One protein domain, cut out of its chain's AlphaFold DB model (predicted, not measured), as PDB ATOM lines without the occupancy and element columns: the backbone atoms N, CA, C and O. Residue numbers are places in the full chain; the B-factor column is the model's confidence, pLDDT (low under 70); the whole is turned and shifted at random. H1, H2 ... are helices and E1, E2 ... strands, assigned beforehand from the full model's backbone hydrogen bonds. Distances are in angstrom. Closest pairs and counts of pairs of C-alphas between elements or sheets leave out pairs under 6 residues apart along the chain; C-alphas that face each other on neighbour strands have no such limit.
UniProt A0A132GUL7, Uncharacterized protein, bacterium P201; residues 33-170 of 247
ATOM      1  N   PRO A  33     168.785 121.958 146.545       67.50
ATOM      2  CA  PRO A  33     168.637 123.395 146.343       67.50
ATOM      3  C   PRO A  33     167.186 123.825 146.100       67.50
ATOM      4  O   PRO A  33     166.877 125.011 146.236       67.50
ATOM      5  N   LYS A  34     166.294 122.911 145.692       60.59
ATOM      6  CA  LYS A  34     164.873 123.228 145.503       60.59
ATOM      7  C   LYS A  34     164.145 123.299 146.841       60.59
ATOM      8  O   LYS A  34     163.479 124.305 147.091       60.59
ATOM      9  N   GLY A  35     164.339 122.306 147.709       55.12
ATOM     10  CA  GLY A  35     163.816 122.318 149.072       55.12
ATOM     11  C   GLY A  35     164.257 123.553 149.861       55.12
ATOM     12  O   GLY A  35     163.419 124.244 150.440       55.12
ATOM     13  N   GLN A  36     165.544 123.919 149.795       64.56
ATOM     14  CA  GLN A  36     166.057 125.131 150.451       64.56
ATOM     15  C   GLN A  36     165.342 126.404 149.974       64.56
ATOM     16  O   GLN A  36     164.871 127.189 150.794       64.56
ATOM     17  N   LYS A  37     165.165 126.576 148.657       71.94
ATOM     18  CA  LYS A  37     164.437 127.728 148.095       71.94
ATOM     19  C   LYS A  37     162.981 127.787 148.540       71.94
ATOM     20  O   LYS A  37     162.435 128.874 148.719       71.94
ATOM     21  N   ALA A  38     162.332 126.636 148.693       70.06
ATOM     22  CA  ALA A  38     160.959 126.594 149.166       70.06
ATOM     23  C   ALA A  38     160.858 127.007 150.641       70.06
ATOM     24  O   ALA A  38     159.992 127.811 150.984       70.06
ATOM     25  N   ILE A  39     161.779 126.539 151.491       69.81
ATOM     26  CA  ILE A  39     161.868 126.967 152.894       69.81
ATOM     27  C   ILE A  39     162.102 128.476 152.974       69.81
ATOM     28  O   ILE A  39     161.348 129.170 153.654       69.81
ATOM     29  N   GLU A  40     163.102 128.993 152.258       76.25
ATOM     30  CA  GLU A  40     163.418 130.428 152.228       76.25
ATOM     31  C   GLU A  40     162.196 131.262 151.840       76.25
ATOM     32  O   GLU A  40     161.906 132.275 152.471       76.25
ATOM     33  N   ARG A  41     161.427 130.803 150.849       84.31
ATOM     34  CA  ARG A  41     160.204 131.475 150.413       84.31
ATOM     35  C   ARG A  41     159.093 131.444 151.466       84.31
ATOM     36  O   ARG A  41     158.422 132.457 151.657       84.31
ATOM     37  N   ILE A  42     158.883 130.313 152.146       77.44
ATOM     38  CA  ILE A  42     157.898 130.204 153.239       77.44
ATOM     39  C   ILE A  42     158.279 131.153 154.380       77.44
ATOM     40  O   ILE A  42     157.420 131.866 154.902       77.44
ATOM     41  N   VAL A  43     159.566 131.187 154.740       79.00
ATOM     42  CA  VAL A  43     160.104 132.055 155.795       79.00
ATOM     43  C   VAL A  43     159.976 133.531 155.419       79.00
ATOM     44  O   VAL A  43     159.455 134.298 156.226       79.00
ATOM     45  N   ASP A  44     160.341 133.930 154.197       85.06
ATOM     46  CA  ASP A  44     160.173 135.312 153.717       85.06
ATOM     47  C   ASP A  44     158.704 135.754 153.789       85.06
ATOM     48  O   ASP A  44     158.386 136.823 154.315       85.06
ATOM     49  N   PHE A  45     157.779 134.906 153.327       89.50
ATOM     50  CA  PHE A  45     156.354 135.219 153.383       89.50
ATOM     51  C   PHE A  45     155.840 135.349 154.825       89.50
ATOM     52  O   PHE A  45     155.109 136.297 155.130       89.50
ATOM     53  N   ARG A  46     156.253 134.447 155.727       89.75
ATOM     54  CA  ARG A  46     155.947 134.524 157.164       89.75
ATOM     55  C   ARG A  46     156.461 135.826 157.770       89.75
ATOM     56  O   ARG A  46     155.718 136.502 158.475       89.75
ATOM     57  N   ASP A  47     157.706 136.191 157.499       87.56
ATOM     58  CA  ASP A  47     158.336 137.364 158.102       87.56
ATOM     59  C   ASP A  47     157.660 138.655 157.625       87.56
ATOM     60  O   ASP A  47     157.390 139.554 158.430       87.56
ATOM     61  N   LYS A  48     157.282 138.723 156.341       92.25
ATOM     62  CA  LYS A  48     156.468 139.820 155.800       92.25
ATOM     63  C   LYS A  48     155.076 139.875 156.441       92.25
ATOM     64  O   LYS A  48     154.616 140.968 156.783       92.25
ATOM     65  N   LEU A  49     154.422 138.728 156.649       91.56
ATOM     66  CA  LEU A  49     153.131 138.642 157.343       91.56
ATOM     67  C   LEU A  49     153.238 139.131 158.797       91.56
ATOM     68  O   LEU A  49     152.420 139.935 159.240       91.56
ATOM     69  N   GLU A  50     154.254 138.699 159.540       89.56
ATOM     70  CA  GLU A  50     154.475 139.113 160.931       89.56
ATOM     71  C   GLU A  50     154.836 140.602 161.038       89.56
ATOM     72  O   GLU A  50     154.375 141.306 161.943       89.56
ATOM     73  N   ALA A  51     155.612 141.130 160.087       89.56
ATOM     74  CA  ALA A  51     155.876 142.562 159.988       89.56
ATOM     75  C   ALA A  51     154.588 143.364 159.727       89.56
ATOM     76  O   ALA A  51     154.372 144.403 160.361       89.56
ATOM     77  N   TYR A  52     153.710 142.866 158.850       89.62
ATOM     78  CA  TYR A  52     152.397 143.461 158.596       89.62
ATOM     79  C   TYR A  52     151.501 143.430 159.838       89.62
ATOM     80  O   TYR A  52     150.911 144.451 160.184       89.62
ATOM     81  N   LYS A  53     151.461 142.313 160.576       88.94
ATOM     82  CA  LYS A  53     150.700 142.197 161.834       88.94
ATOM     83  C   LYS A  53     151.145 143.202 162.891       88.94
ATOM     84  O   LYS A  53     150.309 143.749 163.607       88.94
ATOM     85  N   LYS A  54     152.449 143.480 162.975       90.88
ATOM     86  CA  LYS A  54     153.001 144.490 163.892       90.88
ATOM     87  C   LYS A  54     152.617 145.916 163.495       90.88
ATOM     88  O   LYS A  54     152.444 146.746 164.380       90.88
ATOM     89  N   ASN A  55     152.473 146.202 162.198       89.12
ATOM     90  CA  ASN A  55     152.138 147.535 161.686       89.12
ATOM     91  C   ASN A  55     151.088 147.485 160.554       89.12
ATOM     92  O   ASN A  55     151.428 147.763 159.397       89.12
ATOM     93  N   PRO A  56     149.802 147.217 160.864       80.81
ATOM     94  CA  PRO A  56     148.766 146.986 159.847       80.81
ATOM     95  C   PRO A  56     148.454 148.214 158.981       80.81
ATOM     96  O   PRO A  56     147.909 148.103 157.887       80.81
ATOM     97  N   THR A  57     148.788 149.413 159.468       76.88
ATOM     98  CA  THR A  57     148.565 150.678 158.753       76.88
ATOM     99  C   THR A  57     149.566 150.913 157.623       76.88
ATOM    100  O   THR A  57     149.353 151.797 156.791       76.88
ATOM    101  N   THR A  58     150.655 150.143 157.574       73.06
ATOM    102  CA  THR A  58     151.646 150.232 156.503       73.06
ATOM    103  C   THR A  58     151.081 149.555 155.261       73.06
ATOM    104  O   THR A  58     151.135 148.334 155.121       73.06
ATOM    105  N   ARG A  59     150.517 150.345 154.343       65.19
ATOM    106  CA  ARG A  59     150.105 149.835 153.031       65.19
ATOM    107  C   ARG A  59     151.336 149.318 152.289       65.19
ATOM    108  O   ARG A  59     152.206 150.100 151.913       65.19
ATOM    109  N   THR A  60     151.392 148.012 152.061       72.75
ATOM    110  CA  THR A  60     152.377 147.402 151.172       72.75
ATOM    111  C   THR A  60     151.956 147.663 149.727       72.75
ATOM    112  O   THR A  60     150.848 147.329 149.314       72.75
ATOM    113  N   ILE A  61     152.831 148.320 148.961       82.44
ATOM    114  CA  ILE A  61     152.635 148.545 147.514       82.44
ATOM    115  C   ILE A  61     153.006 147.274 146.725       82.44
ATOM    116  O   ILE A  61     152.672 147.135 145.553       82.44
ATOM    117  N   GLU A  62     153.683 146.328 147.377       92.25
ATOM    118  CA  GLU A  62     154.083 145.050 146.797       92.25
ATOM    119  C   GLU A  62     152.861 144.205 146.413       92.25
ATOM    120  O   GLU A  62     151.907 144.037 147.184       92.25
ATOM    121  N   THR A  63     152.918 143.664 145.199       95.88
ATOM    122  CA  THR A  63     151.931 142.737 144.654       95.88
ATOM    123  C   THR A  63     152.622 141.459 144.204       95.88
ATOM    124  O   THR A  63     153.759 141.493 143.732       95.88
ATOM    125  N   VAL A  64     151.915 140.339 144.285       96.62
ATOM    126  CA  VAL A  64     152.359 139.021 143.811       96.62
ATOM    127  C   VAL A  64     151.395 138.492 142.753       96.62
ATOM    128  O   VAL A  64     150.262 138.969 142.637       96.62
ATOM    129  N   SER A  65     151.836 137.528 141.948       97.44
ATOM    130  CA  SER A  65     150.920 136.806 141.059       97.44
ATOM    131  C   SER A  65     149.914 135.972 141.862       97.44
ATOM    132  O   SER A  65     150.146 135.643 143.028       97.44
ATOM    133  N   LEU A  66     148.787 135.613 141.241       95.75
ATOM    134  CA  LEU A  66     147.792 134.746 141.874       95.75
ATOM    135  C   LEU A  66     148.370 133.367 142.239       95.75
ATOM    136  O   LEU A  66     148.120 132.870 143.332       95.75
ATOM    137  N   GLU A  67     149.179 132.779 141.357       92.94
ATOM    138  CA  GLU A  67     149.855 131.502 141.618       92.94
ATOM    139  C   GLU A  67     150.771 131.599 142.843       92.94
ATOM    140  O   GLU A  67     150.744 130.741 143.725       92.94
ATOM    141  N   GLU A  68     151.537 132.689 142.952       94.81
ATOM    142  CA  GLU A  68     152.387 132.907 144.117       94.81
ATOM    143  C   GLU A  68     151.588 133.102 145.403       94.81
ATOM    144  O   GLU A  68     152.000 132.596 146.446       94.81
ATOM    145  N   ALA A  69     150.457 133.807 145.333       96.75
ATOM    146  CA  ALA A  69     149.559 134.003 146.464       96.75
ATOM    147  C   ALA A  69     149.006 132.669 146.990       96.75
ATOM    148  O   ALA A  69     149.093 132.409 148.190       96.75
ATOM    149  N   VAL A  70     148.495 131.818 146.096       94.62
ATOM    150  CA  VAL A  70     147.977 130.479 146.429       94.62
ATOM    151  C   VAL A  70     149.070 129.630 147.069       94.62
ATOM    152  O   VAL A  70     148.878 129.111 148.168       94.62
ATOM    153  N   TRP A  71     150.246 129.575 146.436       93.44
ATOM    154  CA  TRP A  71     151.384 128.819 146.952       93.44
ATOM    155  C   TRP A  71     151.789 129.291 148.352       93.44
ATOM    156  O   TRP A  71     151.976 128.471 149.249       93.44
ATOM    157  N   ASN A  72     151.900 130.607 148.556       91.56
ATOM    158  CA  ASN A  72     152.321 131.188 149.831       91.56
ATOM    159  C   ASN A  72     151.312 130.887 150.950       91.56
ATOM    160  O   ASN A  72     151.723 130.542 152.056       91.56
ATOM    161  N   ILE A  73     150.008 130.987 150.665       95.19
ATOM    162  CA  ILE A  73     148.955 130.667 151.633       95.19
ATOM    163  C   ILE A  73     149.013 129.187 152.033       95.19
ATOM    164  O   ILE A  73     149.081 128.877 153.225       95.19
ATOM    165  N   GLU A  74     148.989 128.291 151.045       89.44
ATOM    166  CA  GLU A  74     148.945 126.843 151.261       89.44
ATOM    167  C   GLU A  74     150.167 126.362 152.048       89.44
ATOM    168  O   GLU A  74     150.042 125.708 153.087       89.44
ATOM    169  N   ASN A  75     151.361 126.738 151.587       83.31
ATOM    170  CA  ASN A  75     152.607 126.236 152.152       83.31
ATOM    171  C   ASN A  75     152.882 126.814 153.535       83.31
ATOM    172  O   ASN A  75     153.322 126.074 154.412       83.31
ATOM    173  N   LEU A  76     152.585 128.097 153.775       88.50
ATOM    174  CA  LEU A  76     152.758 128.654 155.113       88.50
ATOM    175  C   LEU A  76     151.802 128.000 156.116       88.50
ATOM    176  O   LEU A  76     152.220 127.695 157.233       88.50
ATOM    177  N   PHE A  77     150.546 127.747 155.732       92.06
ATOM    178  CA  PHE A  77     149.610 127.063 156.619       92.06
ATOM    179  C   PHE A  77     150.097 125.656 156.954       92.06
ATOM    180  O   PHE A  77     150.194 125.315 158.133       92.06
ATOM    181  N   ASN A  78     150.442 124.865 155.935       80.31
ATOM    182  CA  ASN A  78     150.897 123.493 156.136       80.31
ATOM    183  C   ASN A  78     152.185 123.454 156.971       80.31
ATOM    184  O   ASN A  78     152.245 122.711 157.940       80.31
ATOM    185  N   ALA A  79     153.149 124.341 156.707       76.50
ATOM    186  CA  ALA A  79     154.375 124.458 157.504       76.50
ATOM    187  C   ALA A  79     154.142 124.833 158.970       76.50
ATOM    188  O   ALA A  79     154.945 124.497 159.842       76.50
ATOM    189  N   THR A  80     153.069 125.573 159.244       82.62
ATOM    190  CA  THR A  80     152.792 126.092 160.582       82.62
ATOM    191  C   THR A  80     151.923 125.142 161.402       82.62
ATOM    192  O   THR A  80     152.129 125.026 162.611       82.62
ATOM    193  N   TYR A  81     150.930 124.508 160.773       84.88
ATOM    194  CA  TYR A  81     149.832 123.841 161.476       84.88
ATOM    195  C   TYR A  81     149.647 122.370 161.123       84.88
ATOM    196  O   TYR A  81     149.105 121.641 161.957       84.88
ATOM    197  N   ALA A  82     150.032 121.944 159.918       78.56
ATOM    198  CA  ALA A  82     149.856 120.559 159.515       78.56
ATOM    199  C   ALA A  82     150.886 119.668 160.215       78.56
ATOM    200  O   ALA A  82     152.012 120.086 160.477       78.56
ATOM    201  N   MET A  83     150.463 118.449 160.530       76.06
ATOM    202  CA  MET A  83     151.293 117.395 161.101       76.06
ATOM    203  C   MET A  83     151.062 116.116 160.292       76.06
ATOM    204  O   MET A  83     150.417 115.182 160.784       76.06
ATOM    205  N   PRO A  84     151.471 116.098 159.007       66.06
ATOM    206  CA  PRO A  84     151.325 114.922 158.150       66.06
ATOM    207  C   PRO A  84     152.134 113.714 158.652       66.06
ATOM    208  O   PRO A  84     151.874 112.599 158.214       66.06
ATOM    209  N   GLU A  85     153.088 113.926 159.561       60.03
ATOM    210  CA  GLU A  85     153.915 112.900 160.199       60.03
ATOM    211  C   GLU A  85     153.216 112.050 161.252       60.03
ATOM    212  O   GLU A  85     153.682 110.958 161.574       60.03
ATOM    213  N   GLU A  86     152.121 112.549 161.811       72.31
ATOM    214  CA  GLU A  86     151.411 111.866 162.881       72.31
ATOM    215  C   GLU A  86     150.541 110.730 162.323       72.31
ATOM    216  O   GLU A  86     150.063 110.768 161.186       72.31
ATOM    217  N   PHE A  87     150.277 109.717 163.148       70.19
ATOM    218  CA  PHE A  87     149.310 108.677 162.798       70.19
ATOM    219  C   PHE A  87     147.908 109.118 163.197       70.19
ATOM    220  O   PHE A  87     147.715 109.670 164.281       70.19
ATOM    221  N   TYR A  88     146.913 108.807 162.366       74.00
ATOM    222  CA  TYR A  88     145.525 109.205 162.586       74.00
ATOM    223  C   TYR A  88     144.591 108.002 162.475       74.00
ATOM    224  O   TYR A  88     144.551 107.377 161.425       74.00
ATOM    225  N   SER A  89     143.811 107.687 163.513       78.88
ATOM    226  CA  SER A  89     142.865 106.557 163.476       78.88
ATOM    227  C   SER A  89     141.616 106.837 162.645       78.88
ATOM    228  O   SER A  89     140.994 105.912 162.128       78.88
ATOM    229  N   GLU A  90     141.250 108.109 162.519       80.69
ATOM    230  CA  GLU A  90     140.124 108.595 161.728       80.69
ATOM    231  C   GLU A  90     140.415 110.014 161.235       80.69
ATOM    232  O   GLU A  90     141.225 110.731 161.825       80.69
ATOM    233  N   THR A  91     139.774 110.413 160.133       83.31
ATOM    234  CA  THR A  91     139.950 111.749 159.548       83.31
ATOM    235  C   THR A  91     138.617 112.365 159.154       83.31
ATOM    236  O   THR A  91     137.697 111.649 158.761       83.31
ATOM    237  N   ALA A  92     138.535 113.691 159.216       82.12
ATOM    238  CA  ALA A  92     137.398 114.480 158.761       82.12
ATOM    239  C   ALA A  92     137.871 115.519 157.742       82.12
ATOM    240  O   ALA A  92     138.932 116.124 157.901       82.12
ATOM    241  N   THR A  93     137.094 115.729 156.682       85.12
ATOM    242  CA  THR A  93     137.357 116.773 155.687       85.12
ATOM    243  C   THR A  93     136.530 118.015 155.983       85.12
ATOM    244  O   THR A  93     135.403 117.932 156.471       85.12
ATOM    245  N   PHE A  94     137.081 119.180 155.663       86.44
ATOM    246  CA  PHE A  94     136.372 120.451 155.727       86.44
ATOM    247  C   PHE A  94     136.680 121.286 154.492       86.44
ATOM    248  O   PHE A  94     137.782 121.228 153.943       86.44
ATOM    249  N   GLU A  95     135.703 122.085 154.078       92.31
ATOM    250  CA  GLU A  95     135.822 122.957 152.917       92.31
ATOM    251  C   GLU A  95     135.231 124.332 153.224       92.31
ATOM    252  O   GLU A  95     134.227 124.451 153.932       92.31
ATOM    253  N   PHE A  96     135.855 125.377 152.694       96.69
ATOM    254  CA  PHE A  96     135.315 126.734 152.696       96.69
ATOM    255  C   PHE A  96     135.906 127.532 151.537       96.69
ATOM    256  O   PHE A  96     136.932 127.163 150.974       96.69
ATOM    257  N   SER A  97     135.282 128.659 151.206       96.94
ATOM    258  CA  SER A  97     135.742 129.525 150.120       96.94
ATOM    259  C   SER A  97     135.843 130.970 150.582       96.94
ATOM    260  O   SER A  97     135.061 131.417 151.424       96.94
ATOM    261  N   GLN A  98     136.765 131.725 149.988       97.00
ATOM    262  CA  GLN A  98     136.861 133.167 150.210       97.00
ATOM    263  C   GLN A  98     137.200 133.908 148.919       97.00
ATOM    264  O   GLN A  98     137.911 133.393 148.061       97.00
ATOM    265  N   TRP A  99     136.724 135.142 148.793       97.62
ATOM    266  CA  TRP A  99     137.080 136.008 147.672       97.62
ATOM    267  C   TRP A  99     138.345 136.801 147.996       97.62
ATOM    268  O   TRP A  99     138.391 137.538 148.979       97.62
ATOM    269  N   LEU A 100     139.359 136.669 147.145       97.94
ATOM    270  CA  LEU A 100     140.612 137.407 147.204       97.94
ATOM    271  C   LEU A 100     140.583 138.547 146.177       97.94
ATOM    272  O   LEU A 100     140.487 138.272 144.978       97.94
ATOM    273  N   PRO A 101     140.665 139.822 146.598       97.81
ATOM    274  CA  PRO A 101     140.675 140.928 145.650       97.81
ATOM    275  C   PRO A 101     141.970 140.972 144.826       97.81
ATOM    276  O   PRO A 101     143.069 140.861 145.381       97.81
ATOM    277  N   ILE A 102     141.820 141.201 143.522       97.38
ATOM    278  CA  ILE A 102     142.904 141.336 142.539       97.38
ATOM    279  C   ILE A 102     142.847 142.711 141.870       97.38
ATOM    280  O   ILE A 102     141.789 143.340 141.802       97.38
ATOM    281  N   ASP A 103     143.988 143.192 141.385       95.75
ATOM    282  CA  ASP A 103     144.054 144.408 140.581       95.75
ATOM    283  C   ASP A 103     143.701 144.155 139.102       95.75
ATOM    284  O   ASP A 103     143.444 143.029 138.672       95.75
ATOM    285  N   THR A 104     143.706 145.219 138.295       94.31
ATOM    286  CA  THR A 104     143.402 145.152 136.856       94.31
ATOM    287  C   THR A 104     144.406 144.328 136.048       94.31
ATOM    288  O   THR A 104     144.138 144.015 134.890       94.31
ATOM    289  N   THR A 105     145.555 143.977 136.632       94.12
ATOM    290  CA  THR A 105     146.572 143.097 136.040       94.12
ATOM    291  C   THR A 105     146.472 141.656 136.546       94.12
ATOM    292  O   THR A 105     147.299 140.822 136.181       94.12
ATOM    293  N   GLY A 106     145.467 141.345 137.373       94.56
ATOM    294  CA  GLY A 106     145.278 140.026 137.974       94.56
ATOM    295  C   GLY A 106     146.248 139.720 139.117       94.56
ATOM    296  O   GLY A 106     146.411 138.558 139.485       94.56
ATOM    297  N   ARG A 107     146.916 140.738 139.673       97.19
ATOM    298  CA  ARG A 107     147.863 140.581 140.784       97.19
ATOM    299  C   ARG A 107     147.189 140.848 142.121       97.19
ATOM    300  O   ARG A 107     146.201 141.575 142.218       97.19
ATOM    301  N   VAL A 108     147.750 140.263 143.170       97.06
ATOM    302  CA  VAL A 108     147.239 140.341 144.540       97.06
ATOM    303  C   VAL A 108     148.155 141.254 145.348       97.06
ATOM    304  O   VAL A 108     149.364 141.035 145.381       97.06
ATOM    305  N   SER A 109     147.607 142.263 146.028       95.88
ATOM    306  CA  SER A 109     148.394 143.059 146.980       95.88
ATOM    307  C   SER A 109     148.744 142.238 148.219       95.88
ATOM    308  O   SER A 109     147.921 141.456 148.704       95.88
ATOM    309  N   LEU A 110     149.939 142.437 148.784       94.75
ATOM    310  CA  LEU A 110     150.337 141.694 149.984       94.75
ATOM    311  C   LEU A 110     149.376 141.913 151.161       94.75
ATOM    312  O   LEU A 110     149.082 140.970 151.883       94.75
ATOM    313  N   SER A 111     148.819 143.115 151.329       94.00
ATOM    314  CA  SER A 111     147.811 143.367 152.372       94.00
ATOM    315  C   SER A 111     146.558 142.499 152.196       94.00
ATOM    316  O   SER A 111     146.100 141.888 153.162       94.00
ATOM    317  N   ASN A 112     146.034 142.374 150.969       95.50
ATOM    318  CA  ASN A 112     144.896 141.492 150.696       95.50
ATOM    319  C   ASN A 112     145.261 140.024 150.937       95.50
ATOM    320  O   ASN A 112     144.466 139.294 151.524       95.50
ATOM    321  N   LEU A 113     146.466 139.616 150.531       96.69
ATOM    322  CA  LEU A 113     146.981 138.265 150.734       96.69
ATOM    323  C   LEU A 113     147.108 137.903 152.223       96.69
ATOM    324  O   LEU A 113     146.697 136.821 152.632       96.69
ATOM    325  N   PHE A 114     147.623 138.811 153.049       96.06
ATOM    326  CA  PHE A 114     147.749 138.598 154.492       96.06
ATOM    327  C   PHE A 114     146.390 138.508 155.186       96.06
ATOM    328  O   PHE A 114     146.175 137.611 155.997       96.06
ATOM    329  N   ASN A 115     145.444 139.373 154.813       94.75
ATOM    330  CA  ASN A 115     144.078 139.299 155.332       94.75
ATOM    331  C   ASN A 115     143.405 137.972 154.936       94.75
ATOM    332  O   ASN A 115     142.746 137.339 155.758       94.75
ATOM    333  N   ALA A 116     143.608 137.535 153.691       96.44
ATOM    334  CA  ALA A 116     143.153 136.246 153.187       96.44
ATOM    335  C   ALA A 116     143.763 135.062 153.954       96.44
ATOM    336  O   ALA A 116     143.052 134.105 154.261       96.44
ATOM    337  N   TYR A 117     145.051 135.125 154.295       97.38
ATOM    338  CA  TYR A 117     145.703 134.107 155.113       97.38
ATOM    339  C   TYR A 117     145.096 134.041 156.525       97.38
ATOM    340  O   TYR A 117     144.728 132.966 156.993       97.38
ATOM    341  N   ASP A 118     144.918 135.177 157.203       96.12
ATOM    342  CA  ASP A 118     144.355 135.191 158.560       96.12
ATOM    343  C   ASP A 118     142.885 134.722 158.601       96.12
ATOM    344  O   ASP A 118     142.481 134.017 159.534       96.12
ATOM    345  N   GLN A 119     142.086 135.055 157.579       96.50
ATOM    346  CA  GLN A 119     140.714 134.551 157.429       96.50
ATOM    347  C   GLN A 119     140.688 133.034 157.255       96.50
ATOM    348  O   GLN A 119     139.955 132.345 157.965       96.50
ATOM    349  N   MET A 120     141.533 132.505 156.375       97.00
ATOM    350  CA  MET A 120     141.676 131.068 156.189       97.00
ATOM    351  C   MET A 120     142.127 130.367 157.477       97.00
ATOM    352  O   MET A 120     141.513 129.370 157.854       97.00
ATOM    353  N   VAL A 121     143.144 130.876 158.190       96.75
ATOM    354  CA  VAL A 121     143.574 130.295 159.478       96.75
ATOM    355  C   VAL A 121     142.405 130.254 160.462       96.75
ATOM    356  O   VAL A 121     142.209 129.254 161.152       96.75
ATOM    357  N   SER A 122     141.611 131.324 160.521       97.62
ATOM    358  CA  SER A 122     140.445 131.406 161.405       97.62
ATOM    359  C   SER A 122     139.375 130.369 161.042       97.62
ATOM    360  O   SER A 122     138.892 129.660 161.925       97.62
ATOM    361  N   SER A 123     139.056 130.221 159.754       97.62
ATOM    362  CA  SER A 123     138.101 129.226 159.245       97.62
ATOM    363  C   SER A 123     138.575 127.791 159.481       97.62
ATOM    364  O   SER A 123     137.815 126.964 159.983       97.62
ATOM    365  N   ALA A 124     139.850 127.497 159.210       95.75
ATOM    366  CA  ALA A 124     140.438 126.184 159.462       95.75
ATOM    367  C   ALA A 124     140.421 125.835 160.958       95.75
ATOM    368  O   ALA A 124     140.052 124.725 161.330       95.75
ATOM    369  N   ARG A 125     140.747 126.790 161.843       96.12
ATOM    370  CA  ARG A 125     140.655 126.598 163.302       96.12
ATOM    371  C   ARG A 125     139.224 126.364 163.772       96.12
ATOM    372  O   ARG A 125     139.020 125.564 164.680       96.12
ATOM    373  N   ALA A 126     138.246 127.034 163.168       97.00
ATOM    374  CA  ALA A 126     136.841 126.786 163.467       97.00
ATOM    375  C   ALA A 126     136.421 125.371 163.041       97.00
ATOM    376  O   ALA A 126     135.772 124.679 163.820       97.00
ATOM    377  N   ALA A 127     136.828 124.909 161.855       94.19
ATOM    378  CA  ALA A 127     136.583 123.534 161.419       94.19
ATOM    379  C   ALA A 127     137.234 122.517 162.371       94.19
ATOM    380  O   ALA A 127     136.562 121.620 162.871       94.19
ATOM    381  N   TYR A 128     138.503 122.733 162.716       93.50
ATOM    382  CA  TYR A 128     139.252 121.916 163.671       93.50
ATOM    383  C   TYR A 128     138.614 121.873 165.056       93.50
ATOM    384  O   TYR A 128     138.562 120.826 165.685       93.50
ATOM    385  N   ALA A 129     138.091 122.988 165.565       95.25
ATOM    386  CA  ALA A 129     137.403 122.990 166.853       95.25
ATOM    387  C   ALA A 129     136.135 122.112 166.842       95.25
ATOM    388  O   ALA A 129     135.798 121.534 167.875       95.25
ATOM    389  N   ASN A 130     135.475 121.987 165.686       94.50
ATOM    390  CA  ASN A 130     134.150 121.384 165.530       94.50
ATOM    391  C   ASN A 130     134.146 119.945 164.978       94.50
ATOM    392  O   ASN A 130     133.073 119.361 164.861       94.50
ATOM    393  N   ASP A 131     135.299 119.364 164.646       91.69
ATOM    394  CA  ASP A 131     135.400 118.018 164.049       91.69
ATOM    395  C   ASP A 131     135.062 116.851 165.004       91.69
ATOM    396  O   ASP A 131     134.905 115.719 164.560       91.69
ATOM    397  N   GLY A 132     134.910 117.116 166.306       93.12
ATOM    398  CA  GLY A 132     134.536 116.120 167.317       93.12
ATOM    399  C   GLY A 132     135.689 115.268 167.859       93.12
ATOM    400  O   GLY A 132     135.485 114.536 168.826       93.12
ATOM    401  N   PHE A 133     136.894 115.411 167.312       92.94
ATOM    402  CA  PHE A 133     138.092 114.702 167.759       92.94
ATOM    403  C   PHE A 133     138.630 115.276 169.079       92.94
ATOM    404  O   PHE A 133     138.567 116.493 169.322       92.94
ATOM    405  N   ILE A 134     139.159 114.394 169.929       93.31
ATOM    406  CA  ILE A 134     139.714 114.704 171.252       93.31
ATOM    407  C   ILE A 134     141.204 115.017 171.115       93.31
ATOM    408  O   ILE A 134     141.643 116.103 171.501       93.31
ATOM    409  N   ASN A 135     141.983 114.095 170.551       93.38
ATOM    410  CA  ASN A 135     143.415 114.253 170.330       93.38
ATOM    411  C   ASN A 135     143.692 114.553 168.857       93.38
ATOM    412  O   ASN A 135     144.233 113.729 168.134       93.38
ATOM    413  N   LYS A 136     143.299 115.731 168.385       92.56
ATOM    414  CA  LYS A 136     143.345 116.056 166.954       92.56
ATOM    415  C   LYS A 136     144.666 116.618 166.443       92.56
ATOM    416  O   LYS A 136     145.473 117.162 167.194       92.56
ATOM    417  N   GLY A 137     144.841 116.530 165.126       86.00
ATOM    418  CA  GLY A 137     145.840 117.252 164.341       86.00
ATOM    419  C   GLY A 137     145.282 117.682 162.983       86.00
ATOM    420  O   GLY A 137     144.336 117.082 162.472       86.00
ATOM    421  N   PHE A 138     145.838 118.751 162.408       84.00
ATOM    422  CA  PHE A 138     145.622 119.053 160.993       84.00
ATOM    423  C   PHE A 138     146.503 118.120 160.171       84.00
ATOM    424  O   PHE A 138     147.707 118.076 160.392       84.00
ATOM    425  N   VAL A 139     145.921 117.411 159.209       80.69
ATOM    426  CA  VAL A 139     146.675 116.521 158.319       80.69
ATOM    427  C   VAL A 139     147.292 117.337 157.185       80.69
ATOM    428  O   VAL A 139     148.496 117.287 156.969       80.69
ATOM    429  N   PHE A 140     146.469 118.120 156.482       80.19
ATOM    430  CA  PHE A 140     146.898 119.042 155.429       80.19
ATOM    431  C   PHE A 140     145.784 120.036 155.087       80.19
ATOM    432  O   PHE A 140     144.623 119.868 155.480       80.19
ATOM    433  N   MET A 141     146.130 121.030 154.273       85.12
ATOM    434  CA  MET A 141     145.193 121.884 153.558       85.12
ATOM    435  C   MET A 141     145.698 122.182 152.144       85.12
ATOM    436  O   MET A 141     146.897 122.316 151.922       85.12
ATOM    437  N   ILE A 142     144.764 122.278 151.202       84.81
ATOM    438  CA  ILE A 142     144.997 122.584 149.790       84.81
ATOM    439  C   ILE A 142     144.151 123.791 149.407       84.81
ATOM    440  O   ILE A 142     143.038 123.962 149.919       84.81
ATOM    441  N   VAL A 143     144.682 124.611 148.507       90.00
ATOM    442  CA  VAL A 143     144.034 125.819 148.005       90.00
ATOM    443  C   VAL A 143     143.889 125.728 146.489       90.00
ATOM    444  O   VAL A 143     144.867 125.789 145.749       90.00
ATOM    445  N   ASP A 144     142.649 125.622 146.024       87.06
ATOM    446  CA  ASP A 144     142.304 125.657 144.605       87.06
ATOM    447  C   ASP A 144     141.848 127.074 144.203       87.06
ATOM    448  O   ASP A 144     141.247 127.816 144.989       87.06
ATOM    449  N   VAL A 145     142.104 127.456 142.950       89.88
ATOM    450  CA  VAL A 145     141.548 128.677 142.352       89.88
ATOM    451  C   VAL A 145     140.196 128.350 141.722       89.88
ATOM    452  O   VAL A 145     140.107 127.501 140.837       89.88
ATOM    453  N   GLY A 146     139.150 129.029 142.185       90.44
ATOM    454  CA  GLY A 146     137.780 128.896 141.707       90.44
ATOM    455  C   GLY A 146     137.381 129.991 140.715       90.44
ATOM    456  O   GLY A 146     138.147 130.400 139.845       90.44
ATOM    457  N   GLU A 147     136.139 130.464 140.838       94.56
ATOM    458  CA  GLU A 147     135.573 131.500 139.969       94.56
ATOM    459  C   GLU A 147     136.361 132.817 140.046       94.56
ATOM    460  O   GLU A 147     136.730 133.273 141.127       94.56
ATOM    461  N   GLN A 148     136.569 133.472 138.902       95.06
ATOM    462  CA  GLN A 148     137.233 134.770 138.817       95.06
ATOM    463  C   GLN A 148     136.327 135.804 138.145       95.06
ATOM    464  O   GLN A 148     135.726 135.545 137.104       95.06
ATOM    465  N   ASN A 149     136.285 137.005 138.718       93.38
ATOM    466  CA  ASN A 149     135.687 138.192 138.116       93.38
ATOM    467  C   ASN A 149     136.732 139.318 137.983       93.38
ATOM    468  O   ASN A 149     137.903 139.147 138.314       93.38
ATOM    469  N   ASN A 150     136.311 140.489 137.496       91.75
ATOM    470  CA  ASN A 150     137.219 141.604 137.192       91.75
ATOM    471  C   ASN A 150     137.937 142.201 138.414       91.75
ATOM    472  O   ASN A 150     138.886 142.959 138.240       91.75
ATOM    473  N   THR A 151     137.465 141.928 139.633       96.62
ATOM    474  CA  THR A 151     137.973 142.557 140.865       96.62
ATOM    475  C   THR A 151     138.424 141.551 141.916       96.62
ATOM    476  O   THR A 151     138.989 141.939 142.938       96.62
ATOM    477  N   SER A 152     138.140 140.265 141.723       97.56
ATOM    478  CA  SER A 152     138.403 139.232 142.717       97.56
ATOM    479  C   SER A 152     138.422 137.838 142.112       97.56
ATOM    480  O   SER A 152     137.805 137.576 141.080       97.56
ATOM    481  N   VAL A 153     139.093 136.934 142.810       97.94
ATOM    482  CA  VAL A 153     139.114 135.505 142.519       97.94
ATOM    483  C   VAL A 153     138.716 134.718 143.759       97.94
ATOM    484  O   VAL A 153     139.083 135.085 144.875       97.94
ATOM    485  N   ARG A 154     137.928 133.663 143.585       97.75
ATOM    486  CA  ARG A 154     137.532 132.765 144.663       97.75
ATOM    487  C   ARG A 154     138.668 131.786 144.925       97.75
ATOM    488  O   ARG A 154     139.137 131.127 144.005       97.75
ATOM    489  N   LEU A 155     139.097 131.693 146.173       97.62
ATOM    490  CA  LEU A 155     139.964 130.630 146.654       97.62
ATOM    491  C   LEU A 155     139.098 129.587 147.354       97.62
ATOM    492  O   LEU A 155     138.321 129.944 148.242       97.62
ATOM    493  N   ASP A 156     139.235 128.333 146.944       93.38
ATOM    494  CA  ASP A 156     138.523 127.185 147.497       93.38
ATOM    495  C   ASP A 156     139.500 126.369 148.351       93.38
ATOM    496  O   ASP A 156     140.463 125.790 147.852       93.38
ATOM    497  N   PHE A 157     139.268 126.347 149.660       93.75
ATOM    498  CA  PHE A 157     140.113 125.675 150.638       93.75
ATOM    499  C   PHE A 157     139.526 124.317 150.975       93.75
ATOM    500  O   PHE A 157     138.349 124.214 151.325       93.75
ATOM    501  N   LYS A 158     140.368 123.287 150.929       89.62
ATOM    502  CA  LYS A 158     140.015 121.924 151.327       89.62
ATOM    503  C   LYS A 158     141.056 121.422 152.300       89.62
ATOM    504  O   LYS A 158     142.231 121.319 151.954       89.62
ATOM    505  N   GLY A 159     140.639 121.120 153.517       83.12
ATOM    506  CA  GLY A 159     141.531 120.608 154.544       83.12
ATOM    507  C   GLY A 159     141.034 119.315 155.152       83.12
ATOM    508  O   GLY A 159     139.893 118.891 154.954       83.12
ATOM    509  N   LYS A 160     141.934 118.672 155.888       85.25
ATOM    510  CA  LYS A 160     141.662 117.433 156.606       85.25
ATOM    511  C   LYS A 160     142.204 117.532 158.028       85.25
ATOM    512  O   LYS A 160     143.337 117.971 158.230       85.25
ATOM    513  N   THR A 161     141.403 117.125 159.005       89.31
ATOM    514  CA  THR A 161     141.829 116.885 160.391       89.31
ATOM    515  C   THR A 161     141.749 115.397 160.703       89.31
ATOM    516  O   THR A 161     141.153 114.633 159.939       89.31
ATOM    517  N   GLY A 162     142.351 114.962 161.803       84.94
ATOM    518  CA  GLY A 162     142.209 113.587 162.266       84.94
ATOM    519  C   GLY A 162     142.451 113.424 163.755       84.94
ATOM    520  O   GLY A 162     143.135 114.249 164.359       84.94
ATOM    521  N   GLU A 163     141.924 112.335 164.316       87.69
ATOM    522  CA  GLU A 163     142.206 111.868 165.679       87.69
ATOM    523  C   GLU A 163     143.549 111.137 165.681       87.69
ATOM    524  O   GLU A 163     143.703 110.085 165.057       87.69
ATOM    525  N   ARG A 164     144.537 111.703 166.368       84.88
ATOM    526  CA  ARG A 164     145.875 111.140 166.481       84.88
ATOM    527  C   ARG A 164     145.864 109.855 167.283       84.88
ATOM    528  O   ARG A 164     145.232 109.743 168.334       84.88
ATOM    529  N   THR A 165     146.695 108.929 166.844       79.69
ATOM    530  CA  THR A 165     146.927 107.649 167.497       79.69
ATOM    531  C   THR A 165     148.420 107.373 167.584       79.69
ATOM    532  O   THR A 165     149.216 107.893 166.815       79.69
ATOM    533  N   THR A 166     148.820 106.548 168.544       78.25
ATOM    534  CA  THR A 166     150.199 106.049 168.646       78.25
ATOM    535  C   THR A 166     150.370 104.703 167.953       78.25
ATOM    536  O   THR A 166     151.468 104.151 167.945       78.25
ATOM    537  N   ASN A 167     149.288 104.133 167.410       71.50
ATOM    538  CA  ASN A 167     149.332 102.837 166.762       71.50
ATOM    539  C   ASN A 167     149.666 103.003 165.269       71.50
ATOM    540  O   ASN A 167     148.798 103.431 164.504       71.50
ATOM    541  N   PRO A 168     150.873 102.602 164.834       59.06
ATOM    542  CA  PRO A 168     151.311 102.775 163.452       59.06
ATOM    543  C   PRO A 168     150.510 101.918 162.463       59.06
ATOM    544  O   PRO A 168     150.523 102.179 161.272       59.06
ATOM    545  N   ASN A 169     149.757 100.914 162.926       57.50
ATOM    546  CA  ASN A 169     148.899 100.110 162.049       57.50
ATOM    547  C   ASN A 169     147.585 100.817 161.676       57.50
ATOM    548  O   ASN A 169     146.838 100.305 160.848       57.50
ATOM    549  N   TRP A 170     147.292 101.968 162.289       54.34
ATOM    550  CA  TRP A 170     146.137 102.809 161.972       54.34
ATOM    551  C   TRP A 170     146.521 103.957 161.052       54.34
ATOM    552  O   TRP A 170     145.979 105.049 161.161       54.34
TER     553      TRP A 170
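Overview. This is residues 33 to 170 of the 247 residues of an uncharacterized protein of bacterium P201 (UniProt A0A132GUL7). Helices H2 and H3 cover one face of a long, twisted sheet of three strands, making two layers, and the long helix H1 crosses H2 away from the sheet. The printed part has 138 residues, with three named helices and three named strands in the order H1 H2 E1 H3 E2 E3; the class is mixed, helices and strands. The sheet runs E1 E3 E2, all antiparallel. The whole is compact, with a radius of gyration of the C-alphas of 16.2 A and spans of 51 by 34 by 28 A.

Arrangement. Start at H1, residues 33 to 54: its residues 41 to 46 touch H2, residues 66 to 81, about perpendicular at 87 degrees, closest at the C-alphas of Ile 42 and Leu 76, 5.7 A. H2 touches H3, residues 110 to 130, at a steep tilt of 42 degrees, the same way; C-alphas 73 and 117 are closest, 5.9 A. H1 is apart from E1, residues 87 to 101, E2, residues 136 to 148, and E3, residues 152 to 165. H2 is on the sheet at a height of 8.5 A, and H3 is on it too, its C-alpha 127 being 6.5 A from C-alpha 94 of E1, their closest pair. E1, H3 and E2 form a split strand-helix-strand unit, two strands running the same way with E3 between them, its crossover right-handed. Across E1 and E3, find N 94 and O 159 at 2.9 A; across the hairpin E2 and E3, N 144 and O 156 at 2.9 A. In H1, H2 and H3 every O i to N i+4 pair is within hydrogen-bond range.

Along the chain. Find C-alpha 33 at (168.637, 123.395, 146.343), where H1 begins its 31.6 A. H2 spans 22.5 A, E1 37.5 A with a bend of 93 degrees at residue 90, H3 30.3 A, E2 34.3 A and E3 41.0 A, ending at C-alpha 165 (146.927, 107.649, 167.497).

Size, cuts and confidence. The C-alphas of Thr 104 and Asn 167 are farthest apart, 52.2 A. The printed part has no cut; the link H1 to H2 is long. Look for pLDDT under 70 at residues 33 to 36, 39, 59, 84 to 85 and 168 to 170.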